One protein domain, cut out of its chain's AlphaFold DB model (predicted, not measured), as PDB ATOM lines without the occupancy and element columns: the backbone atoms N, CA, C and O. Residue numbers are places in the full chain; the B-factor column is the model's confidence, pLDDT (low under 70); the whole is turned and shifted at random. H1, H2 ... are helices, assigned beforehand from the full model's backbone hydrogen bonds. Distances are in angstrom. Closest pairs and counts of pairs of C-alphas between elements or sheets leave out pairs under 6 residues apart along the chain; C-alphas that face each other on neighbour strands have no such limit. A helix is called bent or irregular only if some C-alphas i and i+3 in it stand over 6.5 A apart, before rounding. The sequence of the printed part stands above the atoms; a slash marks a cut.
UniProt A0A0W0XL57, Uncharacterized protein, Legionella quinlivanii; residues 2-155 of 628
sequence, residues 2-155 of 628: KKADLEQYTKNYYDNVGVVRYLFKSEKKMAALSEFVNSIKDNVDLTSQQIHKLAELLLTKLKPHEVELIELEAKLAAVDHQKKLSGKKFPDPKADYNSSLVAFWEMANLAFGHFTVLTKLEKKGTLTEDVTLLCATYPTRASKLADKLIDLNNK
ATOM      1  N   LYS A   2      -5.302  40.395  51.093       80.00
ATOM      2  CA  LYS A   2      -5.470  40.421  52.548       80.00
ATOM      3  C   LYS A   2      -4.382  41.260  53.200       80.00
ATOM      4  O   LYS A   2      -3.319  41.486  52.625       80.00
ATOM      5  N   LYS A   3      -4.622  41.660  54.449       79.75
ATOM      6  CA  LYS A   3      -3.624  42.336  55.289       79.75
ATOM      7  C   LYS A   3      -2.277  41.602  55.309       79.75
ATOM      8  O   LYS A   3      -1.249  42.239  55.125       79.75
ATOM      9  N   ALA A   4      -2.305  40.273  55.435       76.44
ATOM     10  CA  ALA A   4      -1.109  39.431  55.464       76.44
ATOM     11  C   ALA A   4      -0.238  39.573  54.200       76.44
ATOM     12  O   ALA A   4       0.987  39.567  54.306       76.44
ATOM     13  N   ASP A   5      -0.854  39.767  53.027       74.50
ATOM     14  CA  ASP A   5      -0.121  40.000  51.779       74.50
ATOM     15  C   ASP A   5       0.661  41.322  51.887       74.50
ATOM     16  O   ASP A   5       1.867  41.359  51.664       74.50
ATOM     17  N   LEU A   6       0.006  42.402  52.329       73.62
ATOM     18  CA  LEU A   6       0.625  43.726  52.502       73.62
ATOM     19  C   LEU A   6       1.680  43.759  53.623       73.62
ATOM     20  O   LEU A   6       2.709  44.434  53.502       73.62
ATOM     21  N   GLU A   7       1.452  43.016  54.704       74.00
ATOM     22  CA  GLU A   7       2.411  42.826  55.794       74.00
ATOM     23  C   GLU A   7       3.661  42.088  55.319       74.00
ATOM     24  O   GLU A   7       4.773  42.471  55.670       74.00
ATOM     25  N   GLN A   8       3.508  41.073  54.467       72.75
ATOM     26  CA  GLN A   8       4.643  40.356  53.901       72.75
ATOM     27  C   GLN A   8       5.525  41.275  53.046       72.75
ATOM     28  O   GLN A   8       6.748  41.229  53.164       72.75
ATOM     29  N   TYR A   9       4.943  42.160  52.235       68.00
ATOM     30  CA  TYR A   9       5.720  43.102  51.417       68.00
ATOM     31  C   TYR A   9       6.387  44.203  52.240       68.00
ATOM     32  O   TYR A   9       7.547  44.545  51.997       68.00
ATOM     33  N   THR A  10       5.689  44.737  53.244       67.50
ATOM     34  CA  THR A  10       6.300  45.698  54.174       67.50
ATOM     35  C   THR A  10       7.429  45.047  54.974       67.50
ATOM     36  O   THR A  10       8.484  45.659  55.138       67.50
ATOM     37  N   LYS A  11       7.269  43.784  55.382       68.06
ATOM     38  CA  LYS A  11       8.303  42.991  56.055       68.06
ATOM     39  C   LYS A  11       9.497  42.678  55.149       68.06
ATOM     40  O   LYS A  11      10.621  42.914  55.567       68.06
ATOM     41  N   ASN A  12       9.280  42.257  53.902       65.62
ATOM     42  CA  ASN A  12      10.356  41.988  52.938       65.62
ATOM     43  C   ASN A  12      11.213  43.235  52.662       65.62
ATOM     44  O   ASN A  12      12.435  43.140  52.560       65.62
ATOM     45  N   TYR A  13      10.598  44.421  52.581       65.81
ATOM     46  CA  TYR A  13      11.340  45.683  52.504       65.81
ATOM     47  C   TYR A  13      12.247  45.877  53.722       65.81
ATOM     48  O   TYR A  13      13.412  46.249  53.585       65.81
ATOM     49  N   TYR A  14      11.718  45.609  54.914       65.25
ATOM     50  CA  TYR A  14      12.465  45.759  56.147       65.25
ATOM     51  C   TYR A  14      13.612  44.726  56.260       65.25
ATOM     52  O   TYR A  14      14.760  45.087  56.533       65.25
ATOM     53  N   ASP A  15      13.359  43.469  55.922       62.97
ATOM     54  CA  ASP A  15      14.377  42.414  55.945       62.97
ATOM     55  C   ASP A  15      15.535  42.706  54.961       62.97
ATOM     56  O   ASP A  15      16.701  42.477  55.288       62.97
ATOM     57  N   ASN A  16      15.248  43.320  53.806       58.41
ATOM     58  CA  ASN A  16      16.248  43.678  52.789       58.41
ATOM     59  C   ASN A  16      17.085  44.935  53.112       58.41
ATOM     60  O   ASN A  16      18.156  45.123  52.533       58.41
ATOM     61  N   VAL A  17      16.637  45.812  54.018       56.97
ATOM     62  CA  VAL A  17      17.348  47.062  54.375       56.97
ATOM     63  C   VAL A  17      18.333  46.867  55.543       56.97
ATOM     64  O   VAL A  17      19.184  47.725  55.793       56.97
ATOM     65  N   GLY A  18      18.296  45.704  56.199       51.25
ATOM     66  CA  GLY A  18      19.227  45.312  57.254       51.25
ATOM     67  C   GLY A  18      18.849  45.877  58.626       51.25
ATOM     68  O   GLY A  18      18.775  47.088  58.833       51.25
ATOM     69  N   VAL A  19      18.683  44.976  59.597       46.62
ATOM     70  CA  VAL A  19      18.146  45.179  60.963       46.62
ATOM     71  C   VAL A  19      18.867  46.261  61.803       46.62
ATOM     72  O   VAL A  19      18.359  46.692  62.832       46.62
ATOM     73  N   VAL A  20      20.018  46.791  61.373       47.22
ATOM     74  CA  VAL A  20      20.919  47.582  62.240       47.22
ATOM     75  C   VAL A  20      20.826  49.113  62.046       47.22
ATOM     76  O   VAL A  20      21.457  49.864  62.782       47.22
ATOM     77  N   ARG A  21      20.008  49.640  61.116       45.97
ATOM     78  CA  ARG A  21      19.782  51.109  60.962       45.97
ATOM     79  C   ARG A  21      18.367  51.596  61.319       45.97
ATOM     80  O   ARG A  21      17.996  52.724  60.992       45.97
ATOM     81  N   TYR A  22      17.601  50.758  62.008       48.47
ATOM     82  CA  TYR A  22      16.246  51.013  62.502       48.47
ATOM     83  C   TYR A  22      16.329  51.918  63.730       48.47
ATOM     84  O   TYR A  22      16.941  51.553  64.719       48.47
ATOM     85  N   LEU A  23      15.841  53.153  63.724       47.69
ATOM     86  CA  LEU A  23      14.436  53.388  64.059       47.69
ATOM     87  C   LEU A  23      13.888  54.713  63.491       47.69
ATOM     88  O   LEU A  23      12.685  54.874  63.434       47.69
ATOM     89  N   PHE A  24      14.712  55.654  63.008       43.16
ATOM     90  CA  PHE A  24      14.226  57.034  62.774       43.16
ATOM     91  C   PHE A  24      14.059  57.484  61.309       43.16
ATOM     92  O   PHE A  24      13.293  58.409  61.033       43.16
ATOM     93  N   LYS A  25      14.776  56.889  60.341       45.41
ATOM     94  CA  LYS A  25      14.709  57.302  58.914       45.41
ATOM     95  C   LYS A  25      13.891  56.358  58.030       45.41
ATOM     96  O   LYS A  25      13.370  56.808  57.011       45.41
ATOM     97  N   SER A  26      13.787  55.080  58.394       48.91
ATOM     98  CA  SER A  26      12.972  54.081  57.692       48.91
ATOM     99  C   SER A  26      11.481  54.265  57.982       48.91
ATOM    100  O   SER A  26      10.697  54.211  57.034       48.91
ATOM    101  N   GLU A  27      11.116  54.609  59.228       50.06
ATOM    102  CA  GLU A  27       9.744  54.971  59.617       50.06
ATOM    103  C   GLU A  27       9.186  56.056  58.695       50.06
ATOM    104  O   GLU A  27       8.158  55.846  58.073       50.06
ATOM    105  N   LYS A  28       9.904  57.161  58.458       57.66
ATOM    106  CA  LYS A  28       9.404  58.246  57.589       57.66
ATOM    107  C   LYS A  28       9.173  57.857  56.121       57.66
ATOM    108  O   LYS A  28       8.407  58.537  55.444       57.66
ATOM    109  N   LYS A  29       9.841  56.821  55.592       61.62
ATOM    110  CA  LYS A  29       9.752  56.456  54.161       61.62
ATOM    111  C   LYS A  29       8.569  55.540  53.844       61.62
ATOM    112  O   LYS A  29       7.993  55.686  52.768       61.62
ATOM    113  N   MET A  30       8.208  54.656  54.778       68.56
ATOM    114  CA  MET A  30       7.068  53.732  54.675       68.56
ATOM    115  C   MET A  30       5.921  54.083  55.637       68.56
ATOM    116  O   MET A  30       4.917  53.384  55.617       68.56
ATOM    117  N   ALA A  31       6.034  55.150  56.446       71.62
ATOM    118  CA  ALA A  31       5.079  55.519  57.504       71.62
ATOM    119  C   ALA A  31       3.625  55.445  57.049       71.62
ATOM    120  O   ALA A  31       2.833  54.762  57.679       71.62
ATOM    121  N   ALA A  32       3.301  56.082  55.922       73.62
ATOM    122  CA  ALA A  32       1.938  56.111  55.403       73.62
ATOM    123  C   ALA A  32       1.419  54.716  55.002       73.62
ATOM    124  O   ALA A  32       0.245  54.418  55.203       73.62
ATOM    125  N   LEU A  33       2.290  53.842  54.480       76.94
ATOM    126  CA  LEU A  33       1.925  52.464  54.144       76.94
ATOM    127  C   LEU A  33       1.814  51.594  55.400       76.94
ATOM    128  O   LEU A  33       0.885  50.806  55.509       76.94
ATOM    129  N   SER A  34       2.717  51.751  56.370       75.31
ATOM    130  CA  SER A  34       2.661  51.033  57.647       75.31
ATOM    131  C   SER A  34       1.444  51.442  58.481       75.31
ATOM    132  O   SER A  34       0.768  50.582  59.032       75.31
ATOM    133  N   GLU A  35       1.113  52.731  58.528       80.31
ATOM    134  CA  GLU A  35      -0.099  53.249  59.167       80.31
ATOM    135  C   GLU A  35      -1.360  52.715  58.477       80.31
ATOM    136  O   GLU A  35      -2.282  52.244  59.144       80.31
ATOM    137  N   PHE A  36      -1.372  52.697  57.140       82.62
ATOM    138  CA  PHE A  36      -2.451  52.090  56.367       82.62
ATOM    139  C   PHE A  36      -2.610  50.594  56.677       82.62
ATOM    140  O   PHE A  36      -3.710  50.165  57.015       82.62
ATOM    141  N   VAL A  37      -1.526  49.814  56.645       80.94
ATOM    142  CA  VAL A  37      -1.553  48.374  56.949       80.94
ATOM    143  C   VAL A  37      -2.049  48.107  58.371       80.94
ATOM    144  O   VAL A  37      -2.914  47.256  58.568       80.94
ATOM    145  N   ASN A  38      -1.593  48.891  59.349       80.12
ATOM    146  CA  ASN A  38      -2.024  48.776  60.745       80.12
ATOM    147  C   ASN A  38      -3.508  49.113  60.952       80.12
ATOM    148  O   ASN A  38      -4.124  48.605  61.886       80.12
ATOM    149  N   SER A  39      -4.093  49.945  60.083       81.25
ATOM    150  CA  SER A  39      -5.519  50.293  60.133       81.25
ATOM    151  C   SER A  39      -6.455  49.189  59.612       81.25
ATOM    152  O   SER A  39      -7.668  49.266  59.811       81.25
ATOM    153  N   ILE A  40      -5.916  48.152  58.958       82.56
ATOM    154  CA  ILE A  40      -6.698  47.047  58.391       82.56
ATOM    155  C   ILE A  40      -6.939  45.966  59.458       82.56
ATOM    156  O   ILE A  40      -6.047  45.614  60.234       82.56
ATOM    157  N   LYS A  41      -8.159  45.416  59.485       79.12
ATOM    158  CA  LYS A  41      -8.531  44.290  60.356       79.12
ATOM    159  C   LYS A  41      -7.884  42.988  59.878       79.12
ATOM    160  O   LYS A  41      -7.792  42.736  58.680       79.12
ATOM    161  N   ASP A  42      -7.476  42.145  60.820       73.25
ATOM    162  CA  ASP A  42      -6.837  40.865  60.508       73.25
ATOM    163  C   ASP A  42      -7.799  39.915  59.774       73.25
ATOM    164  O   ASP A  42      -8.983  39.841  60.102       73.25
ATOM    165  N   ASN A  43      -7.276  39.160  58.802       69.00
ATOM    166  CA  ASN A  43      -7.973  38.096  58.059       69.00
ATOM    167  C   ASN A  43      -9.209  38.497  57.226       69.00
ATOM    168  O   ASN A  43      -9.967  37.618  56.819       69.00
ATOM    169  N   VAL A  44      -9.386  39.781  56.907       75.62
ATOM    170  CA  VAL A  44     -10.447  40.256  56.002       75.62
ATOM    171  C   VAL A  44      -9.837  40.684  54.662       75.62
ATOM    172  O   VAL A  44      -8.709  41.187  54.621       75.62
ATOM    173  N   ASP A  45     -10.560  40.460  53.564       78.56
ATOM    174  CA  ASP A  45     -10.209  41.054  52.273       78.56
ATOM    175  C   ASP A  45     -10.334  42.580  52.340       78.56
ATOM    176  O   ASP A  45     -11.217  43.124  53.007       78.56
ATOM    177  N   LEU A  46      -9.426  43.280  51.663       81.62
ATOM    178  CA  LEU A  46      -9.477  44.738  51.578       81.62
ATOM    179  C   LEU A  46     -10.811  45.197  50.968       81.62
ATOM    180  O   LEU A  46     -11.248  44.663  49.948       81.62
ATOM    181  N   THR A  47     -11.426  46.222  51.558       83.31
ATOM    182  CA  THR A  47     -12.602  46.881  50.967       83.31
ATOM    183  C   THR A  47     -12.220  47.675  49.712       83.31
ATOM    184  O   THR A  47     -11.050  48.025  49.532       83.31
ATOM    185  N   SER A  48     -13.197  48.025  48.864       81.06
ATOM    186  CA  SER A  48     -12.983  48.887  47.683       81.06
ATOM    187  C   SER A  48     -12.237  50.180  48.043       81.06
ATOM    188  O   SER A  48     -11.215  50.499  47.440       81.06
ATOM    189  N   GLN A  49     -12.673  50.850  49.112       85.44
ATOM    190  CA  GLN A  49     -12.046  52.054  49.664       85.44
ATOM    191  C   GLN A  49     -10.596  51.823  50.099       85.44
ATOM    192  O   GLN A  49      -9.730  52.671  49.884       85.44
ATOM    193  N   GLN A  50     -10.304  50.677  50.717       86.81
ATOM    194  CA  GLN A  50      -8.947  50.345  51.146       86.81
ATOM    195  C   GLN A  50      -8.038  50.047  49.948       86.81
ATOM    196  O   GLN A  50      -6.896  50.499  49.932       86.81
ATOM    197  N   ILE A  51      -8.530  49.342  48.926       86.88
ATOM    198  CA  ILE A  51      -7.781  49.082  47.685       86.88
ATOM    199  C   ILE A  51      -7.502  50.388  46.938       86.88
ATOM    200  O   ILE A  51      -6.382  50.604  46.475       86.88
ATOM    201  N   HIS A  52      -8.485  51.282  46.872       87.31
ATOM    202  CA  HIS A  52      -8.321  52.593  46.259       87.31
ATOM    203  C   HIS A  52      -7.271  53.436  46.992       87.31
ATOM    204  O   HIS A  52      -6.324  53.930  46.382       87.31
ATOM    205  N   LYS A  53      -7.357  53.499  48.325       87.50
ATOM    206  CA  LYS A  53      -6.371  54.189  49.164       87.50
ATOM    207  C   LYS A  53      -4.965  53.596  49.019       87.50
ATOM    208  O   LYS A  53      -3.980  54.333  49.011       87.50
ATOM    209  N   LEU A  54      -4.850  52.275  48.871       88.44
ATOM    210  CA  LEU A  54      -3.580  51.622  48.551       88.44
ATOM    211  C   LEU A  54      -3.047  52.091  47.187       88.44
ATOM    212  O   LEU A  54      -1.872  52.433  47.090       88.44
ATOM    213  N   ALA A  55      -3.891  52.158  46.155       88.81
ATOM    214  CA  ALA A  55      -3.502  52.655  44.836       88.81
ATOM    215  C   ALA A  55      -2.980  54.104  44.888       88.81
ATOM    216  O   ALA A  55      -1.928  54.389  44.315       88.81
ATOM    217  N   GLU A  56      -3.646  55.002  45.625       88.81
ATOM    218  CA  GLU A  56      -3.203  56.393  45.826       88.81
ATOM    219  C   GLU A  56      -1.840  56.481  46.536       88.81
ATOM    220  O   GLU A  56      -0.950  57.247  46.137       88.81
ATOM    221  N   LEU A  57      -1.639  55.661  47.575       87.69
ATOM    222  CA  LEU A  57      -0.370  55.579  48.304       87.69
ATOM    223  C   LEU A  57       0.769  55.095  47.401       87.69
ATOM    224  O   LEU A  57       1.869  55.656  47.442       87.69
ATOM    225  N   LEU A  58       0.506  54.080  46.575       88.56
ATOM    226  CA  LEU A  58       1.475  53.560  45.614       88.56
ATOM    227  C   LEU A  58       1.813  54.609  44.546       88.56
ATOM    228  O   LEU A  58       2.988  54.883  44.300       88.56
ATOM    229  N   LEU A  59       0.803  55.268  43.976       88.38
ATOM    230  CA  LEU A  59       0.968  56.322  42.973       88.38
ATOM    231  C   LEU A  59       1.829  57.482  43.462       88.38
ATOM    232  O   LEU A  59       2.733  57.918  42.747       88.38
ATOM    233  N   THR A  60       1.611  57.928  44.701       87.38
ATOM    234  CA  THR A  60       2.375  59.024  45.318       87.38
ATOM    235  C   THR A  60       3.884  58.755  45.305       87.38
ATOM    236  O   THR A  60       4.687  59.686  45.213       87.38
ATOM    237  N   LYS A  61       4.292  57.482  45.395       85.50
ATOM    238  CA  LYS A  61       5.703  57.074  45.358       85.50
ATOM    239  C   LYS A  61       6.204  56.703  43.972       85.50
ATOM    240  O   LYS A  61       7.360  56.986  43.684       85.50
ATOM    241  N   LEU A  62       5.380  56.082  43.136       88.56
ATOM    242  CA  LEU A  62       5.819  55.521  41.857       88.56
ATOM    243  C   LEU A  62       5.797  56.542  40.720       88.56
ATOM    244  O   LEU A  62       6.714  56.563  39.905       88.56
ATOM    245  N   LYS A  63       4.797  57.429  40.689       87.88
ATOM    246  CA  LYS A  63       4.596  58.394  39.600       87.88
ATOM    247  C   LYS A  63       5.808  59.304  39.340       87.88
ATOM    248  O   LYS A  63       6.173  59.449  38.175       87.88
ATOM    249  N   PRO A  64       6.483  59.886  40.355       89.31
ATOM    250  CA  PRO A  64       7.656  60.731  40.109       89.31
ATOM    251  C   PRO A  64       8.840  59.980  39.481       89.31
ATOM    252  O   PRO A  64       9.720  60.611  38.907       89.31
ATOM    253  N   HIS A  65       8.851  58.648  39.585       89.12
ATOM    254  CA  HIS A  65       9.930  57.765  39.147       89.12
ATOM    255  C   HIS A  65       9.504  56.848  37.990       89.12
ATOM    256  O   HIS A  65      10.172  55.856  37.713       89.12
ATOM    257  N   GLU A  66       8.397  57.150  37.302       88.06
ATOM    258  CA  GLU A  66       7.825  56.277  36.266       88.06
ATOM    259  C   GLU A  66       8.848  55.917  35.173       88.06
ATOM    260  O   GLU A  66       8.999  54.748  34.832       88.06
ATOM    261  N   VAL A  67       9.607  56.899  34.676       87.94
ATOM    262  CA  VAL A  67      10.635  56.686  33.638       87.94
ATOM    263  C   VAL A  67      11.757  55.765  34.129       87.94
ATOM    264  O   VAL A  67      12.162  54.850  33.415       87.94
ATOM    265  N   GLU A  68      12.223  55.975  35.363       87.75
ATOM    266  CA  GLU A  68      13.280  55.176  35.994       87.75
ATOM    267  C   GLU A  68      12.835  53.715  36.200       87.75
ATOM    268  O   GLU A  68      13.628  52.788  36.025       87.75
ATOM    269  N   LEU A  69      11.558  53.506  36.535       88.12
ATOM    270  CA  LEU A  69      10.956  52.187  36.741       88.12
ATOM    271  C   LEU A  69      10.701  51.430  35.429       88.12
ATOM    272  O   LEU A  69      10.905  50.218  35.383       88.12
ATOM    273  N   ILE A  70      10.325  52.124  34.348       88.12
ATOM    274  CA  ILE A  70      10.240  51.518  33.005       88.12
ATOM    275  C   ILE A  70      11.628  51.034  32.557       88.12
ATOM    276  O   ILE A  70      11.768  49.948  31.988       88.12
ATOM    277  N   GLU A  71      12.679  51.810  32.836       87.69
ATOM    278  CA  GLU A  71      14.057  51.406  32.547       87.69
ATOM    279  C   GLU A  71      14.482  50.176  33.370       87.69
ATOM    280  O   GLU A  71      15.126  49.269  32.835       87.69
ATOM    281  N   LEU A  72      14.085  50.108  34.648       87.06
ATOM    282  CA  LEU A  72      14.305  48.938  35.505       87.06
ATOM    283  C   LEU A  72      13.659  47.678  34.910       87.06
ATOM    284  O   LEU A  72      14.308  46.635  34.840       87.06
ATOM    285  N   GLU A  73      12.416  47.764  34.432       86.50
ATOM    286  CA  GLU A  73      11.724  46.640  33.788       86.50
ATOM    287  C   GLU A  73      12.404  46.185  32.496       86.50
ATOM    288  O   GLU A  73      12.590  44.984  32.287       86.50
ATOM    289  N   ALA A  74      12.848  47.124  31.657       87.00
ATOM    290  CA  ALA A  74      13.595  46.804  30.444       87.00
ATOM    291  C   ALA A  74      14.920  46.084  30.760       87.00
ATOM    292  O   ALA A  74      15.266  45.093  30.108       87.00
ATOM    293  N   LYS A  75      15.643  46.535  31.797       86.69
ATOM    294  CA  LYS A  75      16.871  45.884  32.282       86.69
ATOM    295  C   LYS A  75      16.593  44.486  32.835       86.69
ATOM    296  O   LYS A  75      17.328  43.556  32.509       86.69
ATOM    297  N   LEU A  76      15.530  44.316  33.624       85.94
ATOM    298  CA  LEU A  76      15.125  43.013  34.164       85.94
ATOM    299  C   LEU A  76      14.758  42.023  33.049       85.94
ATOM    300  O   LEU A  76      15.261  40.901  33.044       85.94
ATOM    301  N   ALA A  77      13.974  42.450  32.054       84.31
ATOM    302  CA  ALA A  77      13.614  41.618  30.905       84.31
ATOM    303  C   ALA A  77      14.844  41.199  30.076       84.31
ATOM    304  O   ALA A  77      14.950  40.045  29.649       84.31
ATOM    305  N   ALA A  78      15.803  42.111  29.880       83.69
ATOM    306  CA  ALA A  78      17.059  41.817  29.194       83.69
ATOM    307  C   ALA A  78      17.916  40.798  29.967       83.69
ATOM    308  O   ALA A  78      18.446  39.858  29.367       83.69
ATOM    309  N   VAL A  79      18.013  40.943  31.293       83.69
ATOM    310  CA  VAL A  79      18.731  40.001  32.165       83.69
ATOM    311  C   VAL A  79      18.073  38.622  32.155       83.69
ATOM    312  O   VAL A  79      18.774  37.621  32.017       83.69
ATOM    313  N   ASP A  80      16.745  38.539  32.223       79.06
ATOM    314  CA  ASP A  80      16.027  37.262  32.165       79.06
ATOM    315  C   ASP A  80      16.208  36.551  30.818       79.06
ATOM    316  O   ASP A  80      16.410  35.333  30.775       79.06
ATOM    317  N   HIS A  81      16.206  37.298  29.712       77.88
ATOM    318  CA  HIS A  81      16.496  36.760  28.384       77.88
ATOM    319  C   HIS A  81      17.942  36.236  28.282       77.88
ATOM    320  O   HIS A  81      18.178  35.119  27.816       77.88
ATOM    321  N   GLN A  82      18.921  36.990  28.789       75.19
ATOM    322  CA  GLN A  82      20.333  36.582  28.809       75.19
ATOM    323  C   GLN A  82      20.602  35.394  29.745       75.19
ATOM    324  O   GLN A  82      21.420  34.523  29.431       75.19
ATOM    325  N   LYS A  83      19.896  35.316  30.874       79.38
ATOM    326  CA  LYS A  83      19.961  34.204  31.830       79.38
ATOM    327  C   LYS A  83      19.395  32.916  31.231       79.38
ATOM    328  O   LYS A  83      20.008  31.864  31.398       79.38
ATOM    329  N   LYS A  84      18.293  32.998  30.473       76.62
ATOM    330  CA  LYS A  84      17.721  31.865  29.717       76.62
ATOM    331  C   LYS A  84      18.653  31.352  28.613       76.62
ATOM    332  O   LYS A  84      18.680  30.153  28.367       76.62
ATOM    333  N   LEU A  85      19.433  32.235  27.983       71.75
ATOM    334  CA  LEU A  85      20.365  31.878  26.904       71.75
ATOM    335  C   LEU A  85      21.720  31.337  27.386       71.75
ATOM    336  O   LEU A  85      22.318  30.510  26.706       71.75
ATOM    337  N   SER A  86      22.237  31.818  28.522       75.38
ATOM    338  CA  SER A  86      23.626  31.553  28.942       75.38
ATOM    339  C   SER A  86      23.777  30.784  30.258       75.38
ATOM    340  O   SER A  86      24.890  30.378  30.590       75.38
ATOM    341  N   GLY A  87      22.701  30.619  31.040       68.88
ATOM    342  CA  GLY A  87      22.720  29.951  32.350       68.88
ATOM    343  C   GLY A  87      23.568  30.644  33.431       68.88
ATOM    344  O   GLY A  87      23.653  30.149  34.555       68.88
ATOM    345  N   LYS A  88      24.203  31.786  33.127       73.88
ATOM    346  CA  LYS A  88      25.070  32.533  34.049       73.88
ATOM    347  C   LYS A  88      24.257  33.457  34.963       73.88
ATOM    348  O   LYS A  88      23.219  33.989  34.572       73.88
ATOM    349  N   LYS A  89      24.746  33.658  36.194       70.56
ATOM    350  CA  LYS A  89      24.203  34.657  37.128       70.56
ATOM    351  C   LYS A  89      24.662  36.051  36.699       70.56
ATOM    352  O   LYS A  89      25.863  36.302  36.637       70.56
ATOM    353  N   PHE A  90      23.707  36.934  36.438       74.88
ATOM    354  CA  PHE A  90      23.930  38.357  36.194       74.88
ATOM    355  C   PHE A  90      23.609  39.163  37.463       74.88
ATOM    356  O   PHE A  90      22.825  38.680  38.288       74.88
ATOM    357  N   PRO A  91      24.226  40.344  37.651       76.31
ATOM    358  CA  PRO A  91      23.878  41.249  38.746       76.31
ATOM    359  C   PRO A  91      22.398  41.649  38.670       76.31
ATOM    360  O   PRO A  91      21.865  41.813  37.574       76.31
ATOM    361  N   ASP A  92      21.742  41.765  39.829       78.88
ATOM    362  CA  ASP A  92      20.326  42.132  39.929       78.88
ATOM    363  C   ASP A  92      20.143  43.631  39.629       78.88
ATOM    364  O   ASP A  92      20.622  44.454  40.417       78.88
ATOM    365  N   PRO A  93      19.441  44.009  38.542       81.81
ATOM    366  CA  PRO A  93      19.180  45.407  38.199       81.81
ATOM    367  C   PRO A  93      18.477  46.207  39.302       81.81
ATOM    368  O   PRO A  93      18.580  47.429  39.326       81.81
ATOM    369  N   LYS A  94      17.776  45.546  40.237       82.50
ATOM    370  CA  LYS A  94      17.100  46.213  41.363       82.50
ATOM    371  C   LYS A  94      18.072  46.859  42.352       82.50
ATOM    372  O   LYS A  94      17.674  47.776  43.068       82.50
ATOM    373  N   ALA A  95      19.327  46.404  42.399       78.19
ATOM    374  CA  ALA A  95      20.338  46.911  43.328       78.19
ATOM    375  C   ALA A  95      20.729  48.376  43.058       78.19
ATOM    376  O   ALA A  95      21.184  49.064  43.971       78.19
ATOM    377  N   ASP A  96      20.510  48.856  41.831       79.19
ATOM    378  CA  ASP A  96      20.821  50.226  41.413       79.19
ATOM    379  C   ASP A  96      19.756  51.245  41.864       79.19
ATOM    380  O   ASP A  96      19.939  52.454  41.719       79.19
ATOM    381  N   TYR A  97      18.642  50.773  42.434       80.69
ATOM    382  CA  TYR A  97      17.481  51.586  42.783       80.69
ATOM    383  C   TYR A  97      17.266  51.649  44.298       80.69
ATOM    384  O   TYR A  97      17.684  50.788  45.072       80.69
ATOM    385  N   ASN A  98      16.569  52.694  44.752       81.00
ATOM    386  CA  ASN A  98      16.199  52.822  46.158       81.00
ATOM    387  C   ASN A  98      15.285  51.655  46.572       81.00
ATOM    388  O   ASN A  98      14.204  51.487  46.010       81.00
ATOM    389  N   SER A  99      15.674  50.906  47.604       75.75
ATOM    390  CA  SER A  99      14.931  49.742  48.104       75.75
ATOM    391  C   SER A  99      13.469  50.040  48.438       75.75
ATOM    392  O   SER A  99      12.613  49.177  48.255       75.75
ATOM    393  N   SER A 100      13.149  51.263  48.886       75.44
ATOM    394  CA  SER A 100      11.757  51.641  49.148       75.44
ATOM    395  C   SER A 100      10.976  51.739  47.847       75.44
ATOM    396  O   SER A 100       9.859  51.255  47.763       75.44
ATOM    397  N   LEU A 101      11.574  52.331  46.814       80.62
ATOM    398  CA  LEU A 101      10.945  52.475  45.505       80.62
ATOM    399  C   LEU A 101      10.691  51.102  44.860       80.62
ATOM    400  O   LEU A 101       9.597  50.867  44.356       80.62
ATOM    401  N   VAL A 102      11.655  50.181  44.967       81.94
ATOM    402  CA  VAL A 102      11.513  48.796  44.487       81.94
ATOM    403  C   VAL A 102      10.378  48.068  45.214       81.94
ATOM    404  O   VAL A 102       9.559  47.435  44.560       81.94
ATOM    405  N   ALA A 103      10.260  48.209  46.538       79.38
ATOM    406  CA  ALA A 103       9.184  47.571  47.302       79.38
ATOM    407  C   ALA A 103       7.783  48.089  46.920       79.38
ATOM    408  O   ALA A 103       6.841  47.307  46.790       79.38
ATOM    409  N   PHE A 104       7.644  49.401  46.702       83.44
ATOM    410  CA  PHE A 104       6.405  49.994  46.189       83.44
ATOM    411  C   PHE A 104       6.081  49.490  44.770       83.44
ATOM    412  O   PHE A 104       4.920  49.215  44.469       83.44
ATOM    413  N   TRP A 105       7.093  49.337  43.910       87.31
ATOM    414  CA  TRP A 105       6.933  48.844  42.538       87.31
ATOM    415  C   TRP A 105       6.506  47.369  42.510       87.31
ATOM    416  O   TRP A 105       5.548  47.024  41.824       87.31
ATOM    417  N   GLU A 106       7.131  46.512  43.323       84.75
ATOM    418  CA  GLU A 106       6.749  45.098  43.455       84.75
ATOM    419  C   GLU A 106       5.315  44.941  43.967       84.75
ATOM    420  O   GLU A 106       4.551  44.134  43.435       84.75
ATOM    421  N   MET A 107       4.927  45.749  44.957       84.81
ATOM    422  CA  MET A 107       3.565  45.751  45.482       84.81
ATOM    423  C   MET A 107       2.550  46.177  44.415       84.81
ATOM    424  O   MET A 107       1.505  45.543  44.294       84.81
ATOM    425  N   ALA A 108       2.858  47.197  43.608       87.25
ATOM    426  CA  ALA A 108       1.985  47.632  42.520       87.25
ATOM    427  C   ALA A 108       1.871  46.587  41.397       87.25
ATOM    428  O   ALA A 108       0.766  46.322  40.926       87.25
ATOM    429  N   ASN A 109       2.983  45.957  41.008       87.38
ATOM    430  CA  ASN A 109       2.996  44.906  39.988       87.38
ATOM    431  C   ASN A 109       2.226  43.661  40.432       87.38
ATOM    432  O   ASN A 109       1.530  43.046  39.632       87.38
ATOM    433  N   LEU A 110       2.296  43.294  41.708       83.81
ATOM    434  CA  LEU A 110       1.493  42.190  42.215       83.81
ATOM    435  C   LEU A 110       0.012  42.570  42.314       83.81
ATOM    436  O   LEU A 110      -0.850  41.825  41.852       83.81
ATOM    437  N   ALA A 111      -0.278  43.712  42.940       84.38
ATOM    438  CA  ALA A 111      -1.640  44.117  43.251       84.38
ATOM    439  C   ALA A 111      -2.451  44.426  41.996       84.38
ATOM    440  O   ALA A 111      -3.614  44.059  41.928       84.38
ATOM    441  N   PHE A 112      -1.838  45.068  41.004       88.38
ATOM    442  CA  PHE A 112      -2.521  45.582  39.817       88.38
ATOM    443  C   PHE A 112      -1.920  45.034  38.520       88.38
ATOM    444  O   PHE A 112      -2.113  45.619  37.458       88.38
ATOM    445  N   GLY A 113      -1.144  43.950  38.590       86.81
ATOM    446  CA  GLY A 113      -0.469  43.325  37.446       86.81
ATOM    447  C   GLY A 113       0.746  44.085  36.920       86.81
ATOM    448  O   GLY A 113       1.732  43.472  36.515       86.81
ATOM    449  N   HIS A 114       0.674  45.414  36.900       90.12
ATOM    450  CA  HIS A 114       1.731  46.285  36.411       90.12
ATOM    451  C   HIS A 114       1.569  47.700  36.976       90.12
ATOM    452  O   HIS A 114       0.472  48.256  36.960       90.12
ATOM    453  N   PHE A 115       2.647  48.336  37.425       89.31
ATOM    454  CA  PHE A 115       2.583  49.642  38.079       89.31
ATOM    455  C   PHE A 115       2.086  50.746  37.137       89.31
ATOM    456  O   PHE A 115       1.385  51.664  37.567       89.31
ATOM    457  N   THR A 116       2.392  50.623  35.841       91.00
ATOM    458  CA  THR A 116       1.916  51.555  34.805       91.00
ATOM    459  C   THR A 116       0.396  51.543  34.642       91.00
ATOM    460  O   THR A 116      -0.153  52.502  34.111       91.00
ATOM    461  N   VAL A 117      -0.313  50.509  35.118       91.25
ATOM    462  CA  VAL A 117      -1.786  50.513  35.160       91.25
ATOM    463  C   VAL A 117      -2.277  51.692  35.987       91.25
ATOM    464  O   VAL A 117      -3.109  52.467  35.522       91.25
ATOM    465  N   LEU A 118      -1.713  51.874  37.181       91.12
ATOM    466  CA  LEU A 118      -2.103  52.953  38.079       91.12
ATOM    467  C   LEU A 118      -1.774  54.319  37.476       91.12
ATOM    468  O   LEU A 118      -2.636  55.198  37.458       91.12
ATOM    469  N   THR A 119      -0.554  54.506  36.955       89.62
ATOM    470  CA  THR A 119      -0.148  55.801  36.383       89.62
ATOM    471  C   THR A 119      -0.979  56.147  35.147       89.62
ATOM    472  O   THR A 119      -1.372  57.300  34.959       89.62
ATOM    473  N   LYS A 120      -1.325  55.144  34.328       90.50
ATOM    474  CA  LYS A 120      -2.175  55.305  33.145       90.50
ATOM    475  C   LYS A 120      -3.614  55.683  33.510       90.50
ATOM    476  O   LYS A 120      -4.153  56.604  32.897       90.50
ATOM    477  N   LEU A 121      -4.211  55.016  34.502       89.25
ATOM    478  CA  LEU A 121      -5.562  55.306  35.000       89.25
ATOM    479  C   LEU A 121      -5.662  56.716  35.593       89.25
ATOM    480  O   LEU A 121      -6.580  57.466  35.259       89.25
ATOM    481  N   GLU A 122      -4.691  57.106  36.421       90.00
ATOM    482  CA  GLU A 122      -4.632  58.439  37.028       90.00
ATOM    483  C   GLU A 122      -4.481  59.534  35.959       90.00
ATOM    484  O   GLU A 122      -5.249  60.495  35.932       90.00
ATOM    485  N   LYS A 123      -3.551  59.360  35.007       88.44
ATOM    486  CA  LYS A 123      -3.314  60.311  33.905       88.44
ATOM    487  C   LYS A 123      -4.553  60.558  33.043       88.44
ATOM    488  O   LYS A 123      -4.657  61.599  32.395       88.44
ATOM    489  N   LYS A 124      -5.467  59.592  32.995       87.19
ATOM    490  CA  LYS A 124      -6.703  59.636  32.207       87.19
ATOM    491  C   LYS A 124      -7.948  59.952  33.041       87.19
ATOM    492  O   LYS A 124      -9.045  59.940  32.493       87.19
ATOM    493  N   GLY A 125      -7.787  60.266  34.330       82.81
ATOM    494  CA  GLY A 125      -8.899  60.605  35.221       82.81
ATOM    495  C   GLY A 125      -9.871  59.446  35.456       82.81
ATOM    496  O   GLY A 125     -11.042  59.682  35.716       82.81
ATOM    497  N   THR A 126      -9.403  58.202  35.320       85.06
ATOM    498  CA  THR A 126     -10.209  56.966  35.420       85.06
ATOM    499  C   THR A 126      -9.927  56.209  36.723       85.06
ATOM    500  O   THR A 126     -10.405  55.102  36.939       85.06
ATOM    501  N   LEU A 127      -9.120  56.790  37.610       84.94
ATOM    502  CA  LEU A 127      -8.775  56.196  38.893       84.94
ATOM    503  C   LEU A 127      -9.926  56.396  39.892       84.94
ATOM    504  O   LEU A 127      -9.956  57.384  40.618       84.94
ATOM    505  N   THR A 128     -10.871  55.461  39.925       84.81
ATOM    506  CA  THR A 128     -11.977  55.418  40.898       84.81
ATOM    507  C   THR A 128     -11.891  54.163  41.765       84.81
ATOM    508  O   THR A 128     -11.120  53.249  41.458       84.81
ATOM    509  N   GLU A 129     -12.671  54.102  42.851       83.62
ATOM    510  CA  GLU A 129     -12.703  52.934  43.743       83.62
ATOM    511  C   GLU A 129     -12.998  51.639  42.974       83.62
ATOM    512  O   GLU A 129     -12.217  50.688  43.050       83.62
ATOM    513  N   ASP A 130     -14.047  51.642  42.149       79.12
ATOM    514  CA  ASP A 130     -14.489  50.474  41.380       79.12
ATOM    515  C   ASP A 130     -13.448  50.023  40.352       79.12
ATOM    516  O   ASP A 130     -13.144  48.836  40.238       79.12
ATOM    517  N   VAL A 131     -12.818  50.969  39.649       83.44
ATOM    518  CA  VAL A 131     -11.776  50.656  38.660       83.44
ATOM    519  C   VAL A 131     -10.544  50.053  39.333       83.44
ATOM    520  O   VAL A 131      -9.971  49.082  38.828       83.44
ATOM    521  N   THR A 132     -10.138  50.599  40.484       86.69
ATOM    522  CA  THR A 132      -9.012  50.048  41.248       86.69
ATOM    523  C   THR A 132      -9.330  48.664  41.808       86.69
ATOM    524  O   THR A 132      -8.498  47.765  41.689       86.69
ATOM    525  N   LEU A 133     -10.540  48.453  42.332       85.31
ATOM    526  CA  LEU A 133     -11.007  47.146  42.792       85.31
ATOM    527  C   LEU A 133     -11.004  46.121  41.653       85.31
ATOM    528  O   LEU A 133     -10.504  45.009  41.831       85.31
ATOM    529  N   LEU A 134     -11.501  46.496  40.474       82.00
ATOM    530  CA  LEU A 134     -11.585  45.610  39.318       82.00
ATOM    531  C   LEU A 134     -10.193  45.188  38.826       82.00
ATOM    532  O   LEU A 134      -9.931  44.002  38.621       82.00
ATOM    533  N   CYS A 135      -9.266  46.143  38.705       86.44
ATOM    534  CA  CYS A 135      -7.881  45.849  38.333       86.44
ATOM    535  C   CYS A 135      -7.171  44.986  39.389       86.44
ATOM    536  O   CYS A 135      -6.392  44.107  39.026       86.44
ATOM    537  N   ALA A 136      -7.464  45.204  40.677       84.88
ATOM    538  CA  ALA A 136      -6.903  44.412  41.769       84.88
ATOM    539  C   ALA A 136      -7.468  42.986  41.846       84.88
ATOM    540  O   ALA A 136      -6.785  42.063  42.287       84.88
ATOM    541  N   THR A 137      -8.714  42.800  41.409       83.69
ATOM    542  CA  THR A 137      -9.367  41.486  41.348       83.69
ATOM    543  C   THR A 137      -8.779  40.623  40.229       83.69
ATOM    544  O   THR A 137      -8.646  39.410  40.389       83.69
ATOM    545  N   TYR A 138      -8.352  41.243  39.123       83.88
ATOM    546  CA  TYR A 138      -7.819  40.546  37.947       83.88
ATOM    547  C   TYR A 138      -6.426  41.056  37.530       83.88
ATOM    548  O   TYR A 138      -6.261  41.566  36.416       83.88
ATOM    549  N   PRO A 139      -5.385  40.881  38.368       82.94
ATOM    550  CA  PRO A 139      -4.069  41.485  38.144       82.94
ATOM    551  C   PRO A 139      -3.428  41.037  36.823       82.94
ATOM    552  O   PRO A 139      -2.874  41.847  36.091       82.94
ATOM    553  N   THR A 140      -3.593  39.774  36.418       84.50
ATOM    554  CA  THR A 140      -3.054  39.253  35.144       84.50
ATOM    555  C   THR A 140      -3.652  39.913  33.894       84.50
ATOM    556  O   THR A 140      -3.083  39.802  32.807       84.50
ATOM    557  N   ARG A 141      -4.793  40.603  34.023       81.81
ATOM    558  CA  ARG A 141      -5.504  41.286  32.927       81.81
ATOM    559  C   ARG A 141      -5.672  42.780  33.149       81.81
ATOM    560  O   ARG A 141      -6.180  43.458  32.257       81.81
ATOM    561  N   ALA A 142      -5.216  43.292  34.286       85.62
ATOM    562  CA  ALA A 142      -5.398  44.670  34.710       85.62
ATOM    563  C   ALA A 142      -4.945  45.684  33.652       85.62
ATOM    564  O   ALA A 142      -5.648  46.655  33.415       85.62
ATOM    565  N   SER A 143      -3.851  45.426  32.927       86.00
ATOM    566  CA  SER A 143      -3.421  46.295  31.820       86.00
ATOM    567  C   SER A 143      -4.432  46.366  30.671       86.00
ATOM    568  O   SER A 143      -4.753  47.462  30.223       86.00
ATOM    569  N   LYS A 144      -4.994  45.235  30.222       84.06
ATOM    570  CA  LYS A 144      -6.023  45.235  29.166       84.06
ATOM    571  C   LYS A 144      -7.337  45.851  29.655       84.06
ATOM    572  O   LYS A 144      -7.986  46.565  28.900       84.06
ATOM    573  N   LEU A 145      -7.728  45.570  30.900       82.19
ATOM    574  CA  LEU A 145      -8.932  46.138  31.513       82.19
ATOM    575  C   LEU A 145      -8.807  47.654  31.681       82.19
ATOM    576  O   LEU A 145      -9.727  48.373  31.313       82.19
ATOM    577  N   ALA A 146      -7.665  48.149  32.155       85.81
ATOM    578  CA  ALA A 146      -7.415  49.578  32.310       85.81
ATOM    579  C   ALA A 146      -7.517  50.325  30.978       85.81
ATOM    580  O   ALA A 146      -8.151  51.373  30.915       85.81
ATOM    581  N   ASP A 147      -6.966  49.766  29.901       84.88
ATOM    582  CA  ASP A 147      -7.059  50.350  28.559       84.88
ATOM    583  C   ASP A 147      -8.513  50.478  28.102       84.88
ATOM    584  O   ASP A 147      -8.924  51.537  27.631       84.88
ATOM    585  N   LYS A 148      -9.307  49.427  28.327       77.75
ATOM    586  CA  LYS A 148     -10.743  49.417  28.033       77.75
ATOM    587  C   LYS A 148     -11.519  50.419  28.886       77.75
ATOM    588  O   LYS A 148     -12.327  51.162  28.345       77.75
ATOM    589  N   LEU A 149     -11.267  50.478  30.194       79.50
ATOM    590  CA  LEU A 149     -11.940  51.388  31.132       79.50
ATOM    591  C   LEU A 149     -11.588  52.858  30.867       79.50
ATOM    592  O   LEU A 149     -12.430  53.734  31.033       79.50
ATOM    593  N   ILE A 150     -10.366  53.142  30.419       82.19
ATOM    594  CA  ILE A 150      -9.957  54.481  29.978       82.19
ATOM    595  C   ILE A 150     -10.704  54.872  28.712       82.19
ATOM    596  O   ILE A 150     -11.239  55.977  28.627       82.19
ATOM    597  N   ASP A 151     -10.736  53.985  27.720       76.56
ATOM    598  CA  ASP A 151     -11.513  54.211  26.506       76.56
ATOM    599  C   ASP A 151     -12.991  54.447  26.842       76.56
ATOM    600  O   ASP A 151     -13.604  55.343  26.268       76.56
ATOM    601  N   LEU A 152     -13.514  53.733  27.840       70.81
ATOM    602  CA  LEU A 152     -14.844  53.912  28.422       70.81
ATOM    603  C   LEU A 152     -15.060  55.307  28.980       70.81
ATOM    604  O   LEU A 152     -15.970  55.997  28.541       70.81
ATOM    605  N   ASN A 153     -14.216  55.728  29.918       75.06
ATOM    606  CA  ASN A 153     -14.329  57.021  30.587       75.06
ATOM    607  C   ASN A 153     -14.315  58.187  29.587       75.06
ATOM    608  O   ASN A 153     -14.910  59.230  29.823       75.06
ATOM    609  N   ASN A 154     -13.627  58.001  28.457       75.50
ATOM    610  CA  ASN A 154     -13.528  59.004  27.404       75.50
ATOM    611  C   ASN A 154     -14.691  58.967  26.397       75.50
ATOM    612  O   ASN A 154     -14.897  59.962  25.703       75.50
ATOM    613  N   LYS A 155     -15.390  57.832  26.249       70.88
ATOM    614  CA  LYS A 155     -16.375  57.600  25.174       70.88
ATOM    615  C   LYS A 155     -17.812  57.396  25.661       70.88
ATOM    616  O   LYS A 155     -18.718  57.567  24.855       70.88
TER     617      LYS A 155
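Overview. This is residues 2 to 155 of the 628 residues of an uncharacterized protein of Legionella quinlivanii (UniProt A0A0W0XL57). Four helices, H1, H2, H3a and H5, stand as an up-and-down bundle, with the helices H6, H7 and H8 grouped where H3a and the last residues of H5 lie. The long helix H3 turns sharply after H3a, and its second arm, H3b, runs away from the bundle with little H4 beside it. The printed part has 154 residues with eight named helices, H1 to H8 in chain order, and no named strand; the class is all helix. It is compact, with a radius of gyration of the C-alphas of 16.5 A and spans of 47 by 40 by 28 A.

Arrangement. H1, residues 3 to 17, and H2, residues 27 to 38, touch as a hairpin, closest at the C-alphas of Lys 3 and Val 37, 6.6 A apart. H3, residues 48 to 86, was assigned as one helix by its hydrogen bonds but is bent, with C-alphas 64 and 67 8.2 A apart; its arms H3a, residues 48 to 64, and H3b, residues 67 to 86, are about perpendicular at 88 degrees. H2 and H3a form a hairpin at a shallow tilt of 15 degrees, with the C-alphas of Leu 33 and Leu 57 closest, 7.0 A apart. H4, residues 93 to 96, touches H3b, closest at the C-alphas of Leu 76 and Pro 93, 6.2 A apart. H5, residues 99 to 112, touches H1 at a shallow tilt of 25 degrees, opposite ways, with the C-alphas of Tyr 13 and Ala 103 closest at 5.9 A. H5 touches H3a at a steep tilt of 44 degrees, with the C-alphas of Leu 58 and Phe 104 closest at 6.1 A. H6, residues 115 to 123, touches H5 only at the corner, closest at the C-alphas of Ala 108 and Phe 115, 4.9 A apart. H7, residues 129 to 137, touches H3a, about perpendicular at 85 degrees, with the C-alphas of His 52 and Glu 129 closest at 5.1 A. H8, residues 139 to 155, forms a hairpin with H7, closest at the C-alphas of Cys 135 and Ala 142, 4.5 A apart. H8 touches H6 at a shallow tilt of 12 degrees, the same way, with the C-alphas of Val 117 and Ser 143 closest at 5.6 A. Every O i to N i+4 pair is within hydrogen-bond range in H1, H3b, H5, H6 and H7, against 6 of 8 in H2 and 11 of 13 in both H3a and H8; H4 is too short for such a pair.

Along the chain. H1 begins at C-alpha 3, (-3.624, 42.336, 55.289), and is 21.5 A long. H3a is 25.0 A long, H3b 28.7 A and H5 19.8 A. H8, 24.1 A long, ends at C-alpha 155, (-16.375, 57.600, 25.174).

Size, cuts and confidence. The C-alphas farthest apart, those of Val 20 and Lys 155, are 53.5 A apart. The printed part has no cut, and no link is long. The mean pLDDT of the printed part is 78.8; residues 9 to 30, 43 and 87 are under 70.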